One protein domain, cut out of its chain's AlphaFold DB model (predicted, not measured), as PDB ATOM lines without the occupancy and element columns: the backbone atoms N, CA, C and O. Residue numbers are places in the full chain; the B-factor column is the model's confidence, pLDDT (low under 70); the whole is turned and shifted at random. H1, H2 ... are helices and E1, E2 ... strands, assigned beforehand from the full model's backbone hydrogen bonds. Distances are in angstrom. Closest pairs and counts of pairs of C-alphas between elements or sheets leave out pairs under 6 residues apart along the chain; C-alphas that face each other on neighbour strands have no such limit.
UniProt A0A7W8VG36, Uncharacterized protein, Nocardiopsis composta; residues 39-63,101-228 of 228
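AT A GLANCE: This is residues 39 to 63 and 101 to 228 of the 228 residues of an uncharacterized protein of Nocardiopsis composta (UniProt A0A7W8VG36). A small, twisted sheet of three strands, E1, E3 and E2, has H1 and H2 side by side over one face, while on the other face the long helices H5 and H7, packed side by side, run away from it. H6 lies across the far ends of H5 and H7, and H3 packs on H6, with the short H4 near H3. These are three layers, helices on both faces of a sheet: H5 and H7 on one face, H1 and H2 on the other. The printed part has 153 residues, with seven named helices and three named strands in the order E1, H1, H2, H3, H4, E2, H5, H6, H7, E3; the class is mostly helix, and the sheet, in the order E1, E3, E2, is antiparallel. The whole is compact, with a radius of gyration of the C-alphas of 14.7 A and spans of 39 by 35 by 33 A.

HOW THE PARTS SIT: The inner strand E3, residues 220 to 227, has the edge strand E1, residues 39 to 45, as an antiparallel neighbour at 158 degrees, with N 41 and O 224 within hydrogen-bond range at 2.8 A. The other edge strand, E2, residues 153 to 155, is antiparallel to E3 at 169 degrees, with N 155 and O 221 within hydrogen-bond range at 2.8 A. The sheet is twisted, its C-alphas lying up to 4.2 A off the best plane. H1, residues 47 to 56, is on the sheet at a height of 8.7 A, over E3 and E2. H2, residues 103 to 112, is on the same face at a height of 8.5 A. H1 and H2 are close but not clearly touching, the closest C-alphas being those of Phe 53 and Val 109, 7.7 A apart, and they run opposite ways at a shallow tilt of 2 degrees. On the opposite face, H5, residues 157 to 171, stands up from the sheet at 67 degrees. H5 touches H7, residues 200 to 216, with the C-alphas of Ala 161 and Ala 215 closest at 4.5 A; they run opposite ways at a shallow tilt of 34 degrees, only just short of steep. H6, residues 178 to 192, touches H7 at a steep tilt of 62 degrees, the C-alphas of Gly 186 and Ala 200 being closest at 5.5 A. H5 and H6 only just touch, with 3 pairs of C-alphas within 8 A, and only at the corner by their link. H3, residues 130 to 137, touches H6, the C-alphas of Ser 137 and Arg 184 being closest at 5.1 A, and only grazes the sheet with residues 130 to 132. H4, residues 140 to 143, is close to H3 but not clearly touching, with the C-alphas of Tyr 135 and Thr 143 closest at 5.8 A. Every O i to N i+4 pair is within hydrogen-bond range in H1, H2, H3, H6 and H7; in H5 it is 9 of 11, and H4 is too short for such a pair.

IN THESE COORDINATES: E3 spans 23.0 A and E1 17.8 A, while E2 spans 6.5 A. E1 begins at C-alpha 39, (-35.274, -99.001, 20.901), and E3 ends at C-alpha 227, (-32.672, -93.914, 17.915). H7 is the longest helix, 24.4 A from C-alpha 200 at (-43.983, -112.908, 16.607) to C-alpha 216; H6 spans 20.8 A and H5 20.1 A. H1 spans 14.4 A, H2 14.1 A, H3 10.1 A and H4 5.2 A.

THE WHOLE: The two C-alphas farthest apart, those of Ser 55 and Pro 196, are 41.0 A apart. Residues 64 to 100 are not printed, and C-alphas 63 and 101 are 13.2 A apart across this cut, which lies in the link from H1 to H2. The link from H2 to H3, residues 113 to 129, is long, and its residues 125 to 126 pair antiparallel with residues 39 to 40 of E1. The mean pLDDT of the printed part is 72.0; 63 residues are under 70, among them residues 45 to 63 and 101 to 131.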
ATOM      1  N   VAL A  39     -34.507 -98.372  19.830       60.81
ATOM      2  CA  VAL A  39     -35.274 -99.001  20.901       60.81
ATOM      3  C   VAL A  39     -36.648 -98.362  20.869       60.81
ATOM      4  O   VAL A  39     -36.798 -97.170  21.124       60.81
ATOM      5  N   TRP A  40     -37.655 -99.149  20.516       66.12
ATOM      6  CA  TRP A  40     -39.029 -98.738  20.763       66.12
ATOM      7  C   TRP A  40     -39.365 -99.047  22.211       66.12
ATOM      8  O   TRP A  40     -39.137-100.180  22.624       66.12
ATOM      9  N   SER A  41     -39.881 -98.061  22.941       68.25
ATOM     10  CA  SER A  41     -40.306 -98.152  24.335       68.25
ATOM     11  C   SER A  41     -41.782 -97.786  24.425       68.25
ATOM     12  O   SER A  41     -42.201 -96.741  23.931       68.25
ATOM     13  N   VAL A  42     -42.577 -98.623  25.087       71.62
ATOM     14  CA  VAL A  42     -43.968 -98.309  25.437       71.62
ATOM     15  C   VAL A  42     -44.151 -98.412  26.944       71.62
ATOM     16  O   VAL A  42     -43.620 -99.330  27.574       71.62
ATOM     17  N   GLY A  43     -44.893 -97.480  27.529       73.88
ATOM     18  CA  GLY A  43     -45.122 -97.462  28.967       73.88
ATOM     19  C   GLY A  43     -46.287 -96.576  29.379       73.88
ATOM     20  O   GLY A  43     -46.888 -95.874  28.562       73.88
ATOM     21  N   CYS A  44     -46.624 -96.648  30.664       75.81
ATOM     22  CA  CYS A  44     -47.622 -95.768  31.254       75.81
ATOM     23  C   CYS A  44     -46.999 -94.414  31.606       75.81
ATOM     24  O   CYS A  44     -45.848 -94.348  32.030       75.81
ATOM     25  N   LEU A  45     -47.787 -93.350  31.463       67.00
ATOM     26  CA  LEU A  45     -47.409 -91.995  31.862       67.00
ATOM     27  C   LEU A  45     -48.288 -91.502  33.018       67.00
ATOM     28  O   LEU A  45     -49.486 -91.830  33.060       67.00
ATOM     29  N   PRO A  46     -47.763 -90.627  33.897       65.94
ATOM     30  CA  PRO A  46     -48.606 -89.867  34.805       65.94
ATOM     31  C   PRO A  46     -49.615 -89.051  33.988       65.94
ATOM     32  O   PRO A  46     -49.257 -88.364  33.031       65.94
ATOM     33  N   GLN A  47     -50.895 -89.068  34.368       64.88
ATOM     34  CA  GLN A  47     -51.950 -88.416  33.574       64.88
ATOM     35  C   GLN A  47     -51.678 -86.919  33.327       64.88
ATOM     36  O   GLN A  47     -51.947 -86.402  32.243       64.88
ATOM     37  N   LYS A  48     -51.113 -86.218  34.319       64.38
ATOM     38  CA  LYS A  48     -50.737 -84.800  34.192       64.38
ATOM     39  C   LYS A  48     -49.666 -84.577  33.123       64.38
ATOM     40  O   LYS A  48     -49.728 -83.581  32.406       64.38
ATOM     41  N   GLU A  49     -48.725 -85.504  32.994       65.50
ATOM     42  CA  GLU A  49     -47.660 -85.440  31.998       65.50
ATOM     43  C   GLU A  49     -48.172 -85.835  30.619       65.50
ATOM     44  O   GLU A  49     -47.886 -85.134  29.657       65.50
ATOM     45  N   ALA A  50     -49.046 -86.841  30.520       61.53
ATOM     46  CA  ALA A  50     -49.709 -87.188  29.265       61.53
ATOM     47  C   ALA A  50     -50.445 -85.986  28.645       61.53
ATOM     48  O   ALA A  50     -50.318 -85.736  27.449       61.53
ATOM     49  N   HIS A  51     -51.157 -85.184  29.445       63.12
ATOM     50  CA  HIS A  51     -51.783 -83.948  28.958       63.12
ATOM     51  C   HIS A  51     -50.763 -82.886  28.521       63.12
ATOM     52  O   HIS A  51     -50.970 -82.219  27.504       63.12
ATOM     53  N   ALA A  52     -49.653 -82.735  29.252       63.50
ATOM     54  CA  ALA A  52     -48.583 -81.815  28.879       63.50
ATOM     55  C   ALA A  52     -47.910 -82.248  27.567       63.50
ATOM     56  O   ALA A  52     -47.699 -81.413  26.687       63.50
ATOM     57  N   PHE A  53     -47.654 -83.544  27.388       63.38
ATOM     58  CA  PHE A  53     -47.126 -84.093  26.148       63.38
ATOM     59  C   PHE A  53     -48.111 -83.934  25.003       63.38
ATOM     60  O   PHE A  53     -47.717 -83.362  24.001       63.38
ATOM     61  N   LEU A  54     -49.392 -84.275  25.171       61.28
ATOM     62  CA  LEU A  54     -50.425 -84.065  24.147       61.28
ATOM     63  C   LEU A  54     -50.480 -82.610  23.654       61.28
ATOM     64  O   LEU A  54     -50.660 -82.368  22.462       61.28
ATOM     65  N   SER A  55     -50.281 -81.643  24.555       57.69
ATOM     66  CA  SER A  55     -50.266 -80.213  24.214       57.69
ATOM     67  C   SER A  55     -49.019 -79.780  23.425       57.69
ATOM     68  O   SER A  55     -49.088 -78.844  22.623       57.69
ATOM     69  N   LYS A  56     -47.889 -80.473  23.625       57.91
ATOM     70  CA  LYS A  56     -46.601 -80.236  22.948       57.91
ATOM     71  C   LYS A  56     -46.478 -81.029  21.648       57.91
ATOM     72  O   LYS A  56     -45.966 -80.518  20.653       57.91
ATOM     73  N   THR A  57     -47.020 -82.242  21.612       54.44
ATOM     74  CA  THR A  57     -47.157 -83.075  20.423       54.44
ATOM     75  C   THR A  57     -48.286 -82.514  19.563       54.44
ATOM     76  O   THR A  57     -49.369 -83.086  19.469       54.44
ATOM     77  N   ARG A  58     -48.034 -81.406  18.858       45.56
ATOM     78  CA  ARG A  58     -48.922 -80.859  17.807       45.56
ATOM     79  C   ARG A  58     -49.199 -81.848  16.646       45.56
ATOM     80  O   ARG A  58     -49.703 -81.425  15.612       45.56
ATOM     81  N   GLY A  59     -48.818 -83.124  16.754       46.53
ATOM     82  CA  GLY A  59     -48.698 -84.088  15.657       46.53
ATOM     83  C   GLY A  59     -49.679 -85.262  15.661       46.53
ATOM     84  O   GLY A  59     -49.832 -85.875  14.610       46.53
ATOM     85  N   ASN A  60     -50.396 -85.551  16.755       40.81
ATOM     86  CA  ASN A  60     -51.363 -86.666  16.760       40.81
ATOM     87  C   ASN A  60     -52.554 -86.437  15.796       40.81
ATOM     88  O   ASN A  60     -53.214 -87.394  15.398       40.81
ATOM     89  N   GLU A  61     -52.799 -85.188  15.378       47.75
ATOM     90  CA  GLU A  61     -53.897 -84.801  14.475       47.75
ATOM     91  C   GLU A  61     -53.457 -84.391  13.057       47.75
ATOM     92  O   GLU A  61     -54.307 -84.050  12.239       47.75
ATOM     93  N   LYS A  62     -52.158 -84.393  12.720       50.09
ATOM     94  CA  LYS A  62     -51.705 -83.701  11.494       50.09
ATOM     95  C   LYS A  62     -51.726 -84.519  10.212       50.09
ATOM     96  O   LYS A  62     -51.943 -83.933   9.161       50.09
ATOM     97  N   LEU A  63     -51.512 -85.832  10.281       49.84
ATOM     98  CA  LEU A  63     -51.734 -86.698   9.125       49.84
ATOM     99  C   LEU A  63     -53.115 -87.313   9.266       49.84
ATOM    100  O   LEU A  63     -53.338 -88.198  10.099       49.84
ATOM    101  N   TRP A 101     -42.478 -84.611  16.379       49.78
ATOM    102  CA  TRP A 101     -41.820 -85.067  17.620       49.78
ATOM    103  C   TRP A 101     -40.340 -84.680  17.700       49.78
ATOM    104  O   TRP A 101     -39.475 -85.396  17.222       49.78
ATOM    105  N   ASP A 102     -40.081 -83.535  18.336       57.38
ATOM    106  CA  ASP A 102     -38.727 -83.124  18.710       57.38
ATOM    107  C   ASP A 102     -38.024 -84.278  19.448       57.38
ATOM    108  O   ASP A 102     -38.658 -84.921  20.294       57.38
ATOM    109  N   ASP A 103     -36.757 -84.548  19.131       61.31
ATOM    110  CA  ASP A 103     -35.968 -85.581  19.816       61.31
ATOM    111  C   ASP A 103     -35.975 -85.309  21.331       61.31
ATOM    112  O   ASP A 103     -36.189 -86.228  22.124       61.31
ATOM    113  N   ASP A 104     -35.958 -84.028  21.722       60.66
ATOM    114  CA  ASP A 104     -36.126 -83.580  23.105       60.66
ATOM    115  C   ASP A 104     -37.449 -84.069  23.728       60.66
ATOM    116  O   ASP A 104     -37.500 -84.419  24.907       60.66
ATOM    117  N   ILE A 105     -38.550 -84.110  22.964       60.69
ATOM    118  CA  ILE A 105     -39.850 -84.622  23.435       60.69
ATOM    119  C   ILE A 105     -39.815 -86.146  23.545       60.69
ATOM    120  O   ILE A 105     -40.357 -86.673  24.513       60.69
ATOM    121  N   SER A 106     -39.212 -86.849  22.585       63.84
ATOM    122  CA  SER A 106     -39.082 -88.311  22.640       63.84
ATOM    123  C   SER A 106     -38.262 -88.745  23.855       63.84
ATOM    124  O   SER A 106     -38.692 -89.635  24.591       63.84
ATOM    125  N   ASP A 107     -37.143 -88.070  24.109       67.44
ATOM    126  CA  ASP A 107     -36.287 -88.317  25.268       67.44
ATOM    127  C   ASP A 107     -36.999 -87.948  26.568       67.44
ATOM    128  O   ASP A 107     -37.062 -88.765  27.482       67.44
ATOM    129  N   THR A 108     -37.670 -86.790  26.620       64.12
ATOM    130  CA  THR A 108     -38.462 -86.407  27.801       64.12
ATOM    131  C   THR A 108     -39.579 -87.418  28.086       64.12
ATOM    132  O   THR A 108     -39.834 -87.746  29.242       64.12
ATOM    133  N   VAL A 109     -40.278 -87.921  27.060       60.66
ATOM    134  CA  VAL A 109     -41.316 -88.953  27.232       60.66
ATOM    135  C   VAL A 109     -40.695 -90.260  27.715       60.66
ATOM    136  O   VAL A 109     -41.235 -90.882  28.622       60.66
ATOM    137  N   ALA A 110     -39.562 -90.676  27.151       66.56
ATOM    138  CA  ALA A 110     -38.878 -91.891  27.577       66.56
ATOM    139  C   ALA A 110     -38.385 -91.812  29.031       66.56
ATOM    140  O   ALA A 110     -38.562 -92.773  29.778       66.56
ATOM    141  N   ASP A 111     -37.852 -90.659  29.444       66.25
ATOM    142  CA  ASP A 111     -37.409 -90.382  30.815       66.25
ATOM    143  C   ASP A 111     -38.569 -90.345  31.824       66.25
ATOM    144  O   ASP A 111     -38.362 -90.546  33.021       66.25
ATOM    145  N   THR A 112     -39.794 -90.087  31.353       61.88
ATOM    146  CA  THR A 112     -41.002 -89.962  32.187       61.88
ATOM    147  C   THR A 112     -41.875 -91.213  32.223       61.88
ATOM    148  O   THR A 112     -42.820 -91.272  33.014       61.88
ATOM    149  N   LEU A 113     -41.583 -92.236  31.410       64.75
ATOM    150  CA  LEU A 113     -42.258 -93.529  31.520       64.75
ATOM    151  C   LEU A 113     -42.024 -94.097  32.929       64.75
ATOM    152  O   LEU A 113     -40.899 -94.441  33.282       64.75
ATOM    153  N   GLU A 114     -43.084 -94.200  33.737       53.41
ATOM    154  CA  GLU A 114     -42.985 -94.652  35.131       53.41
ATOM    155  C   GLU A 114     -42.613 -96.148  35.203       53.41
ATOM    156  O   GLU A 114     -43.362 -96.992  34.695       53.41
ATOM    157  N   PRO A 115     -41.529 -96.530  35.904       51.00
ATOM    158  CA  PRO A 115     -41.341 -97.900  36.362       51.00
ATOM    159  C   PRO A 115     -42.007 -98.077  37.744       51.00
ATOM    160  O   PRO A 115     -41.378 -97.850  38.771       51.00
ATOM    161  N   GLU A 116     -43.283 -98.479  37.797       45.34
ATOM    162  CA  GLU A 116     -44.079 -98.637  39.043       45.34
ATOM    163  C   GLU A 116     -44.640-100.082  39.220       45.34
ATOM    164  O   GLU A 116     -44.678-100.850  38.255       45.34
ATOM    165  N   PRO A 117     -45.044-100.513  40.443       43.78
ATOM    166  CA  PRO A 117     -44.864-101.864  40.994       43.78
ATOM    167  C   PRO A 117     -46.005-102.841  40.670       43.78
ATOM    168  O   PRO A 117     -46.566-103.505  41.542       43.78
ATOM    169  N   LEU A 118     -46.336-102.970  39.394       40.69
ATOM    170  CA  LEU A 118     -46.874-104.211  38.837       40.69
ATOM    171  C   LEU A 118     -45.750-104.821  37.997       40.69
ATOM    172  O   LEU A 118     -44.871-104.062  37.586       40.69
ATOM    173  N   PRO A 119     -45.675-106.162  37.832       35.41
ATOM    174  CA  PRO A 119     -44.515-106.791  37.204       35.41
ATOM    175  C   PRO A 119     -44.183-106.016  35.928       35.41
ATOM    176  O   PRO A 119     -45.114-105.667  35.194       35.41
ATOM    177  N   PRO A 120     -42.899-105.642  35.767       36.81
ATOM    178  CA  PRO A 120     -42.476-104.584  34.852       36.81
ATOM    179  C   PRO A 120     -42.968-104.950  33.460       36.81
ATOM    180  O   PRO A 120     -43.247-106.109  33.255       36.81
ATOM    181  N   PHE A 121     -43.034-104.043  32.498       48.69
ATOM    182  CA  PHE A 121     -42.359-104.262  31.212       48.69
ATOM    183  C   PHE A 121     -42.580-103.009  30.372       48.69
ATOM    184  O   PHE A 121     -43.597-102.847  29.703       48.69
ATOM    185  N   VAL A 122     -41.566-102.141  30.383       45.94
ATOM    186  CA  VAL A 122     -41.213-101.373  29.190       45.94
ATOM    187  C   VAL A 122     -41.090-102.401  28.064       45.94
ATOM    188  O   VAL A 122     -40.238-103.291  28.144       45.94
ATOM    189  N   PHE A 123     -41.959-102.350  27.051       50.59
ATOM    190  CA  PHE A 123     -41.733-103.137  25.839       50.59
ATOM    191  C   PHE A 123     -40.587-102.452  25.102       50.59
ATOM    192  O   PHE A 123     -40.829-101.552  24.311       50.59
ATOM    193  N   ALA A 124     -39.350-102.818  25.438       46.84
ATOM    194  CA  ALA A 124     -38.151-102.384  24.743       46.84
ATOM    195  C   ALA A 124     -37.854-103.397  23.638       46.84
ATOM    196  O   ALA A 124     -37.338-104.486  23.903       46.84
ATOM    197  N   ALA A 125     -38.196-103.070  22.396       50.78
ATOM    198  CA  ALA A 125     -37.834-103.917  21.271       50.78
ATOM    199  C   ALA A 125     -36.492-103.448  20.713       50.78
ATOM    200  O   ALA A 125     -36.402-102.405  20.065       50.78
ATOM    201  N   ARG A 126     -35.423-104.201  20.984       46.38
ATOM    202  CA  ARG A 126     -34.134-103.979  20.329       46.38
ATOM    203  C   ARG A 126     -34.203-104.658  18.959       46.38
ATOM    204  O   ARG A 126     -34.197-105.881  18.912       46.38
ATOM    205  N   LYS A 127     -34.225-103.839  17.898       51.16
ATOM    206  CA  LYS A 127     -34.130-104.172  16.455       51.16
ATOM    207  C   LYS A 127     -35.410-104.457  15.650       51.16
ATOM    208  O   LYS A 127     -35.362-104.327  14.428       51.16
ATOM    209  N   LEU A 128     -36.567-104.606  16.287       59.34
ATOM    210  CA  LEU A 128     -37.862-104.628  15.597       59.34
ATOM    211  C   LEU A 128     -38.880-103.814  16.369       59.34
ATOM    212  O   LEU A 128     -39.447-104.298  17.343       59.34
ATOM    213  N   ASP A 129     -39.133-102.587  15.923       63.22
ATOM    214  CA  ASP A 129     -40.224-101.785  16.464       63.22
ATOM    215  C   ASP A 129     -41.565-102.534  16.233       63.22
ATOM    216  O   ASP A 129     -41.959-102.749  15.083       63.22
ATOM    217  N   PRO A 130     -42.283-102.962  17.290       63.62
ATOM    218  CA  PRO A 130     -43.562-103.667  17.208       63.62
ATOM    219  C   PRO A 130     -44.617-102.868  16.480       63.62
ATOM    220  O   PRO A 130     -45.464-103.436  15.796       63.62
ATOM    221  N   SER A 131     -44.568-101.548  16.603       66.12
ATOM    222  CA  SER A 131     -45.468-100.688  15.870       66.12
ATOM    223  C   SER A 131     -45.182-100.746  14.376       66.12
ATOM    224  O   SER A 131     -46.131-100.847  13.609       66.12
ATOM    225  N   PHE A 132     -43.912-100.775  13.953       70.06
ATOM    226  CA  PHE A 132     -43.531-100.968  12.556       70.06
ATOM    227  C   PHE A 132     -43.945-102.362  12.104       70.06
ATOM    228  O   PHE A 132     -44.591-102.500  11.066       70.06
ATOM    229  N   ALA A 133     -43.650-103.388  12.905       75.19
ATOM    230  CA  ALA A 133     -44.040-104.757  12.613       75.19
ATOM    231  C   ALA A 133     -45.554-104.867  12.388       75.19
ATOM    232  O   ALA A 133     -45.982-105.430  11.381       75.19
ATOM    233  N   LEU A 134     -46.371-104.252  13.245       76.69
ATOM    234  CA  LEU A 134     -47.821-104.186  13.078       76.69
ATOM    235  C   LEU A 134     -48.220-103.325  11.872       76.69
ATOM    236  O   LEU A 134     -49.020-103.761  11.051       76.69
ATOM    237  N   TYR A 135     -47.636-102.143  11.688       75.81
ATOM    238  CA  TYR A 135     -47.961-101.229  10.586       75.81
ATOM    239  C   TYR A 135     -47.730-101.869   9.207       75.81
ATOM    240  O   TYR A 135     -48.508-101.659   8.269       75.81
ATOM    241  N   PHE A 136     -46.685-102.691   9.098       72.12
ATOM    242  CA  PHE A 136     -46.326-103.424   7.886       72.12
ATOM    243  C   PHE A 136     -47.051-104.760   7.712       72.12
ATOM    244  O   PHE A 136     -47.118-105.255   6.587       72.12
ATOM    245  N   SER A 137     -47.603-105.329   8.784       80.81
ATOM    246  CA  SER A 137     -48.265-106.642   8.752       80.81
ATOM    247  C   SER A 137     -49.790-106.550   8.672       80.81
ATOM    248  O   SER A 137     -50.448-107.428   8.100       80.81
ATOM    249  N   LEU A 138     -50.363-105.465   9.192       81.75
ATOM    250  CA  LEU A 138     -51.788-105.161   9.104       81.75
ATOM    251  C   LEU A 138     -52.175-104.710   7.693       81.75
ATOM    252  O   LEU A 138     -51.387-104.089   6.972       81.75
ATOM    253  N   ASN A 139     -53.406-105.025   7.286       79.44
ATOM    254  CA  ASN A 139     -53.972-104.484   6.051       79.44
ATOM    255  C   ASN A 139     -54.356-102.999   6.215       79.44
ATOM    256  O   ASN A 139     -54.388-102.483   7.323       79.44
ATOM    257  N   GLU A 140     -54.677-102.305   5.119       72.56
ATOM    258  CA  GLU A 140     -54.958-100.858   5.148       72.56
ATOM    259  C   GLU A 140     -56.054-100.456   6.151       72.56
ATOM    260  O   GLU A 140     -55.902 -99.455   6.842       72.56
ATOM    261  N   LYS A 141     -57.137-101.239   6.262       76.62
ATOM    262  CA  LYS A 141     -58.229-100.958   7.209       76.62
ATOM    263  C   LYS A 141     -57.817-101.233   8.651       76.62
ATOM    264  O   LYS A 141     -58.233-100.518   9.552       76.62
ATOM    265  N   GLU A 142     -57.022-102.273   8.869       80.44
ATOM    266  CA  GLU A 142     -56.511-102.627  10.192       80.44
ATOM    267  C   GLU A 142     -55.440-101.633  10.663       80.44
ATOM    268  O   GLU A 142     -55.399-101.308  11.841       80.44
ATOM    269  N   THR A 143     -54.613-101.078   9.771       76.38
ATOM    270  CA  THR A 143     -53.600-100.073  10.135       76.38
ATOM    271  C   THR A 143     -54.223 -98.791  10.696       76.38
ATOM    272  O   THR A 143     -53.610 -98.137  11.538       76.38
ATOM    273  N   ASP A 144     -55.449 -98.442  10.295       79.69
ATOM    274  CA  ASP A 144     -56.150 -97.258  10.806       79.69
ATOM    275  C   ASP A 144     -56.440 -97.316  12.314       79.69
ATOM    276  O   ASP A 144     -56.727 -96.279  12.919       79.69
ATOM    277  N   ILE A 145     -56.389 -98.507  12.926       80.81
ATOM    278  CA  ILE A 145     -56.590 -98.656  14.371       80.81
ATOM    279  C   ILE A 145     -55.365 -98.216  15.170       80.81
ATOM    280  O   ILE A 145     -55.521 -97.884  16.343       80.81
ATOM    281  N   LEU A 146     -54.167 -98.250  14.568       78.81
ATOM    282  CA  LEU A 146     -52.924 -97.964  15.272       78.81
ATOM    283  C   LEU A 146     -52.866 -96.472  15.639       78.81
ATOM    284  O   LEU A 146     -53.147 -95.619  14.789       78.81
ATOM    285  N   PRO A 147     -52.520 -96.137  16.892       76.81
ATOM    286  CA  PRO A 147     -52.419 -94.764  17.336       76.81
ATOM    287  C   PRO A 147     -51.165 -94.109  16.765       76.81
ATOM    288  O   PRO A 147     -50.136 -94.752  16.547       76.81
ATOM    289  N   GLY A 148     -51.270 -92.796  16.572       73.62
ATOM    290  CA  GLY A 148     -50.156 -91.964  16.145       73.62
ATOM    291  C   GLY A 148     -49.574 -92.377  14.796       73.62
ATOM    292  O   GLY A 148     -50.294 -92.741  13.859       73.62
ATOM    293  N   PHE A 149     -48.256 -92.262  14.683       70.06
ATOM    294  CA  PHE A 149     -47.525 -92.496  13.444       70.06
ATOM    295  C   PHE A 149     -46.328 -93.392  13.734       70.06
ATOM    296  O   PHE A 149     -45.479 -93.032  14.542       70.06
ATOM    297  N   PHE A 150     -46.287 -94.572  13.101       67.81
ATOM    298  CA  PHE A 150     -45.169 -95.513  13.235       67.81
ATOM    299  C   PHE A 150     -44.748 -95.765  14.699       67.81
ATOM    300  O   PHE A 150     -43.576 -95.687  15.042       67.81
ATOM    301  N   GLY A 151     -45.735 -95.987  15.575       69.50
ATOM    302  CA  GLY A 151     -45.503 -96.313  16.989       69.50
ATOM    303  C   GLY A 151     -45.218 -95.175  17.922       69.50
ATOM    304  O   GLY A 151     -45.117 -95.429  19.120       69.50
ATOM    305  N   GLN A 152     -45.113 -93.958  17.400       74.81
ATOM    306  CA  GLN A 152     -45.010 -92.766  18.215       74.81
ATOM    307  C   GLN A 152     -46.406 -92.245  18.527       74.81
ATOM    308  O   GLN A 152     -47.138 -91.824  17.625       74.81
ATOM    309  N   PHE A 153     -46.796 -92.308  19.797       80.06
ATOM    310  CA  PHE A 153     -48.103 -91.847  20.248       80.06
ATOM    311  C   PHE A 153     -48.105 -91.500  21.734       80.06
ATOM    312  O   PHE A 153     -47.361 -92.074  22.523       80.06
ATOM    313  N   VAL A 154     -49.028 -90.618  22.120       80.50
ATOM    314  CA  VAL A 154     -49.512 -90.473  23.500       80.50
ATOM    315  C   VAL A 154     -51.023 -90.662  23.480       80.50
ATOM    316  O   VAL A 154     -51.713 -90.055  22.658       80.50
ATOM    317  N   LEU A 155     -51.540 -91.498  24.373       82.25
ATOM    318  CA  LEU A 155     -52.963 -91.716  24.587       82.25
ATOM    319  C   LEU A 155     -53.324 -91.354  26.033       82.25
ATOM    320  O   LEU A 155     -52.708 -91.881  26.962       82.25
ATOM    321  N   PRO A 156     -54.340 -90.500  26.258       82.44
ATOM    322  CA  PRO A 156     -54.925 -90.346  27.587       82.44
ATOM    323  C   PRO A 156     -55.666 -91.641  27.991       82.44
ATOM    324  O   PRO A 156     -55.850 -92.524  27.143       82.44
ATOM    325  N   PRO A 157     -56.117 -91.790  29.250       84.44
ATOM    326  CA  PRO A 157     -56.813 -92.998  29.709       84.44
ATOM    327  C   PRO A 157     -57.987 -93.432  28.819       84.44
ATOM    328  O   PRO A 157     -58.115 -94.606  28.476       84.44
ATOM    329  N   GLU A 158     -58.811 -92.486  28.371       86.38
ATOM    330  CA  GLU A 158     -59.963 -92.751  27.505       86.38
ATOM    331  C   GLU A 158     -59.517 -93.240  26.120       86.38
ATOM    332  O   GLU A 158     -60.076 -94.194  25.577       86.38
ATOM    333  N   GLY A 159     -58.466 -92.627  25.568       86.25
ATOM    334  CA  GLY A 159     -57.867 -93.046  24.299       86.25
ATOM    335  C   GLY A 159     -57.227 -94.433  24.385       86.25
ATOM    336  O   GLY A 159     -57.318 -95.209  23.436       86.25
ATOM    337  N   THR A 160     -56.638 -94.764  25.536       87.50
ATOM    338  CA  THR A 160     -56.045 -96.076  25.828       87.50
ATOM    339  C   THR A 160     -57.117 -97.163  25.831       87.50
ATOM    340  O   THR A 160     -56.952 -98.177  25.155       87.50
ATOM    341  N   ALA A 161     -58.250 -96.927  26.501       89.69
ATOM    342  CA  ALA A 161     -59.386 -97.851  26.499       89.69
ATOM    343  C   ALA A 161     -59.957 -98.067  25.089       89.69
ATOM    344  O   ALA A 161     -60.065 -99.202  24.630       89.69
ATOM    345  N   MET A 162     -60.220 -96.980  24.354       89.94
ATOM    346  CA  MET A 162     -60.718 -97.068  22.976       89.94
ATOM    347  C   MET A 162     -59.765 -97.827  22.048       89.94
ATOM    348  O   MET A 162     -60.208 -98.528  21.138       89.94
ATOM    349  N   PHE A 163     -58.454 -97.653  22.224       88.25
ATOM    350  CA  PHE A 163     -57.467 -98.352  21.413       88.25
ATOM    351  C   PHE A 163     -57.386 -99.842  21.774       88.25
ATOM    352  O   PHE A 163     -57.371-100.674  20.867       88.25
ATOM    353  N   ALA A 164     -57.422-100.191  23.064       89.25
ATOM    354  CA  ALA A 164     -57.456-101.583  23.510       89.25
ATOM    355  C   ALA A 164     -58.665-102.348  22.933       89.25
ATOM    356  O   ALA A 164     -58.494-103.456  22.423       89.25
ATOM    357  N   ASP A 165     -59.852-101.735  22.914       90.12
ATOM    358  CA  ASP A 165     -61.063-102.345  22.341       90.12
ATOM    359  C   ASP A 165     -60.955-102.549  20.818       90.12
ATOM    360  O   ASP A 165     -61.391-103.562  20.267       90.12
ATOM    361  N   LYS A 166     -60.334-101.605  20.096       87.88
ATOM    362  CA  LYS A 166     -60.086-101.765  18.651       87.88
ATOM    363  C   LYS A 166     -59.107-102.898  18.365       87.88
ATOM    364  O   LYS A 166     -59.303-103.644  17.407       87.88
ATOM    365  N   MET A 167     -58.064-103.016  19.183       86.12
ATOM    366  CA  MET A 167     -57.064-104.071  19.060       86.12
ATOM    367  C   MET A 167     -57.641-105.464  19.295       86.12
ATOM    368  O   MET A 167     -57.206-106.406  18.638       86.12
ATOM    369  N   GLU A 168     -58.636-105.602  20.169       89.06
ATOM    370  CA  GLU A 168     -59.248-106.895  20.481       89.06
ATOM    371  C   GLU A 168     -59.704-107.653  19.223       89.06
ATOM    372  O   GLU A 168     -59.450-108.843  19.076       89.06
ATOM    373  N   ASN A 169     -60.251-106.945  18.235       84.38
ATOM    374  CA  ASN A 169     -60.734-107.551  16.992       84.38
ATOM    375  C   ASN A 169     -59.627-107.956  16.000       84.38
ATOM    376  O   ASN A 169     -59.917-108.597  14.989       84.38
ATOM    377  N   VAL A 170     -58.379-107.552  16.245       82.81
ATOM    378  CA  VAL A 170     -57.278-107.659  15.275       82.81
ATOM    379  C   VAL A 170     -56.126-108.502  15.806       82.81
ATOM    380  O   VAL A 170     -55.564-109.300  15.057       82.81
ATOM    381  N   VAL A 171     -55.779-108.348  17.085       83.94
ATOM    382  CA  VAL A 171     -54.583-108.966  17.676       83.94
ATOM    383  C   VAL A 171     -54.883-109.954  18.806       83.94
ATOM    384  O   VAL A 171     -54.015-110.765  19.126       83.94
ATOM    385  N   ALA A 172     -56.087-109.935  19.394       87.19
ATOM    386  CA  ALA A 172     -56.408-110.816  20.518       87.19
ATOM    387  C   ALA A 172     -56.447-112.296  20.106       87.19
ATOM    388  O   ALA A 172     -56.815-112.612  18.968       87.19
ATOM    389  N   PRO A 173     -56.136-113.226  21.029       83.88
ATOM    390  CA  PRO A 173     -56.319-114.654  20.792       83.88
ATOM    391  C   PRO A 173     -57.726-114.967  20.258       83.88
ATOM    392  O   PRO A 173     -58.727-114.584  20.855       83.88
ATOM    393  N   GLY A 174     -57.800-115.660  19.119       83.31
ATOM    394  CA  GLY A 174     -59.067-115.995  18.456       83.31
ATOM    395  C   GLY A 174     -59.597-114.950  17.464       83.31
ATOM    396  O   GLY A 174     -60.599-115.217  16.803       83.31
ATOM    397  N   ALA A 175     -58.931-113.802  17.295       88.75
ATOM    398  CA  ALA A 175     -59.266-112.867  16.223       88.75
ATOM    399  C   ALA A 175     -59.109-113.532  14.843       88.75
ATOM    400  O   ALA A 175     -58.130-114.234  14.577       88.75
ATOM    401  N   ALA A 176     -60.069-113.288  13.944       86.44
ATOM    402  CA  ALA A 176     -60.234-114.045  12.699       86.44
ATOM    403  C   ALA A 176     -58.987-114.071  11.793       86.44
ATOM    404  O   ALA A 176     -58.730-115.069  11.127       86.44
ATOM    405  N   ASN A 177     -58.200-112.991  11.786       85.00
ATOM    406  CA  ASN A 177     -57.014-112.849  10.935       85.00
ATOM    407  C   ASN A 177     -55.689-113.006  11.697       85.00
ATOM    408  O   ASN A 177     -54.626-112.737  11.130       85.00
ATOM    409  N   ARG A 178     -55.722-113.424  12.968       89.19
ATOM    410  CA  ARG A 178     -54.544-113.387  13.841       89.19
ATOM    411  C   ARG A 178     -53.388-114.242  13.327       89.19
ATOM    412  O   ARG A 178     -52.255-113.774  13.310       89.19
ATOM    413  N   ASP A 179     -53.653-115.457  12.860       90.38
ATOM    414  CA  ASP A 179     -52.586-116.339  12.367       90.38
ATOM    415  C   ASP A 179     -51.894-115.749  11.132       90.38
ATOM    416  O   ASP A 179     -50.673-115.786  11.006       90.38
ATOM    417  N   THR A 180     -52.670-115.110  10.250       88.38
ATOM    418  CA  THR A 180     -52.126-114.400   9.084       88.38
ATOM    419  C   THR A 180     -51.288-113.194   9.505       88.38
ATOM    420  O   THR A 180     -50.237-112.940   8.915       88.38
ATOM    421  N   LEU A 181     -51.724-112.454  10.528       87.69
ATOM    422  CA  LEU A 181     -50.947-111.363  11.109       87.69
ATOM    423  C   LEU A 181     -49.603-111.867  11.652       87.69
ATOM    424  O   LEU A 181     -48.571-111.297  11.305       87.69
ATOM    425  N   LEU A 182     -49.595-112.942  12.447       89.12
ATOM    426  CA  LEU A 182     -48.363-113.494  13.020       89.12
ATOM    427  C   LEU A 182     -47.362-113.942  11.951       89.12
ATOM    428  O   LEU A 182     -46.170-113.672  12.087       89.12
ATOM    429  N   VAL A 183     -47.839-114.568  10.870       88.06
ATOM    430  CA  VAL A 183     -46.984-114.940   9.731       88.06
ATOM    431  C   VAL A 183     -46.325-113.701   9.124       88.06
ATOM    432  O   VAL A 183     -45.108-113.683   8.959       88.06
ATOM    433  N   ARG A 184     -47.094-112.639   8.855       85.81
ATOM    434  CA  ARG A 184     -46.563-111.393   8.273       85.81
ATOM    435  C   ARG A 184     -45.583-110.674   9.202       85.81
ATOM    436  O   ARG A 184     -44.582-110.141   8.728       85.81
ATOM    437  N   VAL A 185     -45.837-110.702  10.510       84.25
ATOM    438  CA  VAL A 185     -44.918-110.163  11.524       84.25
ATOM    439  C   VAL A 185     -43.601-110.945  11.516       84.25
ATOM    440  O   VAL A 185     -42.534-110.335  11.512       84.25
ATOM    441  N   GLY A 186     -43.656-112.278  11.431       81.81
ATOM    442  CA  GLY A 186     -42.465-113.122  11.288       81.81
ATOM    443  C   GLY A 186     -41.709-112.894   9.972       81.81
ATOM    444  O   GLY A 186     -40.486-112.816   9.961       81.81
ATOM    445  N   GLU A 187     -42.413-112.721   8.850       82.19
ATOM    446  CA  GLU A 187     -41.795-112.364   7.563       82.19
ATOM    447  C   GLU A 187     -41.096-111.004   7.614       82.19
ATOM    448  O   GLU A 187     -39.994-110.850   7.087       82.19
ATOM    449  N   TYR A 188     -41.709-110.018   8.269       77.56
ATOM    450  CA  TYR A 188     -41.064-108.732   8.491       77.56
ATOM    451  C   TYR A 188     -39.807-108.886   9.349       77.56
ATOM    452  O   TYR A 188     -38.773-108.315   9.006       77.56
ATOM    453  N   ALA A 189     -39.857-109.713  10.395       75.88
ATOM    454  CA  ALA A 189     -38.709-109.945  11.258       75.88
ATOM    455  C   ALA A 189     -37.517-110.592  10.542       75.88
ATOM    456  O   ALA A 189     -36.369-110.192  10.743       75.88
ATOM    457  N   LYS A 190     -37.797-111.523   9.623       75.44
ATOM    458  CA  LYS A 190     -36.801-112.095   8.705       75.44
ATOM    459  C   LYS A 190     -36.125-111.028   7.858       75.44
ATOM    460  O   LYS A 190     -34.903-111.003   7.761       75.44
ATOM    461  N   ILE A 191     -36.920-110.150   7.243       72.06
ATOM    462  CA  ILE A 191     -36.417-109.074   6.376       72.06
ATOM    463  C   ILE A 191     -35.592-108.062   7.183       72.06
ATOM    464  O   ILE A 191     -34.591-107.557   6.681       72.06
ATOM    465  N   ALA A 192     -35.996-107.786   8.424       68.88
ATOM    466  CA  ALA A 192     -35.279-106.902   9.337       68.88
ATOM    467  C   ALA A 192     -33.958-107.504   9.862       68.88
ATOM    468  O   ALA A 192     -33.093-106.756  10.307       68.88
ATOM    469  N   GLY A 193     -33.770-108.826   9.746       70.31
ATOM    470  CA  GLY A 193     -32.547-109.520  10.156       70.31
ATOM    471  C   GLY A 193     -32.504-109.924  11.634       70.31
ATOM    472  O   GLY A 193     -31.415-110.079  12.180       70.31
ATOM    473  N   ASP A 194     -33.669-110.098  12.263       69.19
ATOM    474  CA  ASP A 194     -33.802-110.362  13.707       69.19
ATOM    475  C   ASP A 194     -34.098-111.828  14.055       69.19
ATOM    476  O   ASP A 194     -34.195-112.198  15.225       69.19
ATOM    477  N   GLU A 195     -34.219-112.698  13.053       64.88
ATOM    478  CA  GLU A 195     -34.179-114.140  13.296       64.88
ATOM    479  C   GLU A 195     -32.759-114.609  13.664       64.88
ATOM    480  O   GLU A 195     -31.776-114.068  13.146       64.88
ATOM    481  N   PRO A 196     -32.618-115.649  14.510       63.59
ATOM    482  CA  PRO A 196     -33.672-116.526  15.043       63.59
ATOM    483  C   PRO A 196     -34.271-116.081  16.390       63.59
ATOM    484  O   PRO A 196     -35.140-116.771  16.914       63.59
ATOM    485  N   ASP A 197     -33.825-114.963  16.960       69.38
ATOM    486  CA  ASP A 197     -34.159-114.577  18.340       69.38
ATOM    487  C   ASP A 197     -35.559-113.938  18.485       69.38
ATOM    488  O   ASP A 197     -35.982-113.580  19.589       69.38
ATOM    489  N   PHE A 198     -36.295-113.801  17.379       74.62
ATOM    490  CA  PHE A 198     -37.597-113.149  17.316       74.62
ATOM    491  C   PHE A 198     -38.784-114.115  17.464       74.62
ATOM    492  O   PHE A 198     -38.898-115.109  16.748       74.62
ATOM    493  N   ASP A 199     -39.738-113.754  18.328       82.50
ATOM    494  CA  ASP A 199     -41.019-114.450  18.492       82.50
ATOM    495  C   ASP A 199     -42.189-113.493  18.207       82.50
ATOM    496  O   ASP A 199     -42.525-112.615  19.011       82.50
ATOM    497  N   ALA A 200     -42.834-113.694  17.053       83.00
ATOM    498  CA  ALA A 200     -43.983-112.908  16.607       83.00
ATOM    499  C   ALA A 200     -45.165-112.987  17.582       83.00
ATOM    500  O   ALA A 200     -45.850-111.988  17.808       83.00
ATOM    501  N   THR A 201     -45.397-114.164  18.171       86.44
ATOM    502  CA  THR A 201     -46.492-114.389  19.122       86.44
ATOM    503  C   THR A 201     -46.241-113.576  20.377       86.44
ATOM    504  O   THR A 201     -47.100-112.805  20.795       86.44
ATOM    505  N   ARG A 202     -45.027-113.673  20.928       82.62
ATOM    506  CA  ARG A 202     -44.634-112.922  22.123       82.62
ATOM    507  C   ARG A 202     -44.714-111.411  21.913       82.62
ATOM    508  O   ARG A 202     -45.126-110.705  22.833       82.62
ATOM    509  N   LEU A 203     -44.349-110.912  20.730       80.00
ATOM    510  CA  LEU A 203     -44.454-109.488  20.411       80.00
ATOM    511  C   LEU A 203     -45.909-109.014  20.391       80.00
ATOM    512  O   LEU A 203     -46.248-108.037  21.060       80.00
ATOM    513  N   VAL A 204     -46.770-109.715  19.650       83.19
ATOM    514  CA  VAL A 204     -48.177-109.324  19.490       83.19
ATOM    515  C   VAL A 204     -48.948-109.484  20.800       83.19
ATOM    516  O   VAL A 204     -49.639-108.554  21.215       83.19
ATOM    517  N   ASP A 205     -48.782-110.612  21.493       84.69
ATOM    518  CA  ASP A 205     -49.481-110.879  22.753       84.69
ATOM    519  C   ASP A 205     -48.977-109.980  23.881       84.69
ATOM    520  O   ASP A 205     -49.776-109.514  24.695       84.69
ATOM    521  N   GLY A 206     -47.672-109.691  23.914       80.44
ATOM    522  CA  GLY A 206     -47.087-108.767  24.880       80.44
ATOM    523  C   GLY A 206     -47.660-107.360  24.732       80.44
ATOM    524  O   GLY A 206     -48.125-106.782  25.715       80.44
ATOM    525  N   PHE A 207     -47.705-106.835  23.504       81.25
ATOM    526  CA  PHE A 207     -48.284-105.518  23.241       81.25
ATOM    527  C   PHE A 207     -49.792-105.469  23.531       81.25
ATOM    528  O   PHE A 207     -50.261-104.546  24.201       81.25
ATOM    529  N   TYR A 208     -50.553-106.475  23.086       85.75
ATOM    530  CA  TYR A 208     -51.989-106.565  23.363       85.75
ATOM    531  C   TYR A 208     -52.280-106.602  24.871       85.75
ATOM    532  O   TYR A 208     -53.081-105.806  25.366       85.75
ATOM    533  N   SER A 209     -51.586-107.472  25.611       84.50
ATOM    534  CA  SER A 209     -51.763-107.628  27.060       84.50
ATOM    535  C   SER A 209     -51.397-106.351  27.816       84.50
ATOM    536  O   SER A 209     -52.110-105.959  28.740       84.50
ATOM    537  N   PHE A 210     -50.322-105.671  27.400       84.44
ATOM    538  CA  PHE A 210     -49.921-104.383  27.963       84.44
ATOM    539  C   PHE A 210     -51.026-103.335  27.803       84.44
ATOM    540  O   PHE A 210     -51.476-102.749  28.788       84.44
ATOM    541  N   MET A 211     -51.507-103.132  26.576       86.75
ATOM    542  CA  MET A 211     -52.536-102.132  26.301       86.75
ATOM    543  C   MET A 211     -53.850-102.450  27.016       86.75
ATOM    544  O   MET A 211     -54.518-101.535  27.500       86.75
ATOM    545  N   ARG A 212     -54.211-103.737  27.127       89.50
ATOM    546  CA  ARG A 212     -55.406-104.160  27.862       89.50
ATOM    547  C   ARG A 212     -55.288-103.861  29.354       89.50
ATOM    548  O   ARG A 212     -56.191-103.254  29.922       89.50
ATOM    549  N   SER A 213     -54.155-104.206  29.961       86.12
ATOM    550  CA  SER A 213     -53.868-103.902  31.366       86.12
ATOM    551  C   SER A 213     -53.876-102.392  31.639       86.12
ATOM    552  O   SER A 213     -54.495-101.933  32.599       86.12
ATOM    553  N   ALA A 214     -53.253-101.592  30.766       85.31
ATOM    554  CA  ALA A 214     -53.248-100.135  30.895       85.31
ATOM    555  C   ALA A 214     -54.667 -99.544  30.821       85.31
ATOM    556  O   ALA A 214     -55.009 -98.657  31.608       85.31
ATOM    557  N   ALA A 215     -55.514-100.069  29.929       90.38
ATOM    558  CA  ALA A 215     -56.918 -99.683  29.826       90.38
ATOM    559  C   ALA A 215     -57.719-100.033  31.094       90.38
ATOM    560  O   ALA A 215     -58.429 -99.176  31.623       90.38
ATOM    561  N   GLU A 216     -57.574-101.252  31.623       89.75
ATOM    562  CA  GLU A 216     -58.251-101.697  32.854       89.75
ATOM    563  C   GLU A 216     -57.867-100.841  34.068       89.75
ATOM    564  O   GLU A 216     -58.709-100.511  34.907       89.75
ATOM    565  N   GLN A 217     -56.609-100.405  34.122       85.12
ATOM    566  CA  GLN A 217     -56.084 -99.529  35.167       85.12
ATOM    567  C   GLN A 217     -56.328 -98.035  34.909       85.12
ATOM    568  O   GLN A 217     -55.912 -97.205  35.719       85.12
ATOM    569  N   LYS A 218     -56.996 -97.676  33.803       86.94
ATOM    570  CA  LYS A 218     -57.266 -96.287  33.394       86.94
ATOM    571  C   LYS A 218     -55.991 -95.435  33.330       86.94
ATOM    572  O   LYS A 218     -55.966 -94.294  33.792       86.94
ATOM    573  N   ARG A 219     -54.916 -95.999  32.779       82.88
ATOM    574  CA  ARG A 219     -53.616 -95.333  32.632       82.88
ATOM    575  C   ARG A 219     -53.499 -94.655  31.272       82.88
ATOM    576  O   ARG A 219     -54.046 -95.131  30.280       82.88
ATOM    577  N   ALA A 220     -52.772 -93.542  31.237       81.75
ATOM    578  CA  ALA A 220     -52.286 -92.976  29.985       81.75
ATOM    579  C   ALA A 220     -51.096 -93.801  29.487       81.75
ATOM    580  O   ALA A 220     -50.330 -94.314  30.302       81.75
ATOM    581  N   VAL A 221     -50.926 -93.898  28.172       82.19
ATOM    582  CA  VAL A 221     -49.860 -94.687  27.541       82.19
ATOM    583  C   VAL A 221     -49.126 -93.847  26.514       82.19
ATOM    584  O   VAL A 221     -49.762 -93.131  25.738       82.19
ATOM    585  N   ALA A 222     -47.806 -93.986  26.455       79.94
ATOM    586  CA  ALA A 222     -47.021 -93.518  25.323       79.94
ATOM    587  C   ALA A 222     -46.176 -94.635  24.720       79.94
ATOM    588  O   ALA A 222     -45.666 -95.493  25.439       79.94
ATOM    589  N   GLY A 223     -46.047 -94.601  23.396       77.69
ATOM    590  CA  GLY A 223     -45.063 -95.352  22.627       77.69
ATOM    591  C   GLY A 223     -44.090 -94.370  21.991       77.69
ATOM    592  O   GLY A 223     -44.524 -93.373  21.410       77.69
ATOM    593  N   VAL A 224     -42.791 -94.626  22.123       72.81
ATOM    594  CA  VAL A 224     -41.717 -93.787  21.583       72.81
ATOM    595  C   VAL A 224     -40.645 -94.644  20.935       72.81
ATOM    596  O   VAL A 224     -40.311 -95.720  21.423       72.81
ATOM    597  N   LEU A 225     -40.099 -94.161  19.822       70.38
ATOM    598  CA  LEU A 225     -38.986 -94.799  19.129       70.38
ATOM    599  C   LEU A 225     -37.721 -93.982  19.391       70.38
ATOM    600  O   LEU A 225     -37.546 -92.926  18.789       70.38
ATOM    601  N   GLN A 226     -36.838 -94.493  20.245       61.97
ATOM    602  CA  GLN A 226     -35.519 -93.917  20.482       61.97
ATOM    603  C   GLN A 226     -34.541 -94.430  19.430       61.97
ATOM    604  O   GLN A 226     -34.485 -95.633  19.165       61.97
ATOM    605  N   ARG A 227     -33.756 -93.538  18.831       58.69
ATOM    606  CA  ARG A 227     -32.672 -93.914  17.915       58.69
ATOM    607  C   ARG A 227     -31.333 -93.756  18.624       58.69
ATOM    608  O   ARG A 227     -31.152 -92.802  19.368       58.69
ATOM    609  N   PHE A 228     -30.431 -94.704  18.387       51.06
ATOM    610  CA  PHE A 228     -29.045 -94.668  18.858       51.06
ATOM    611  C   PHE A 228     -28.097 -94.588  17.668       51.06
ATOM    612  O   PHE A 228     -28.427 -95.206  16.626       51.06
TER     613      PHE A 228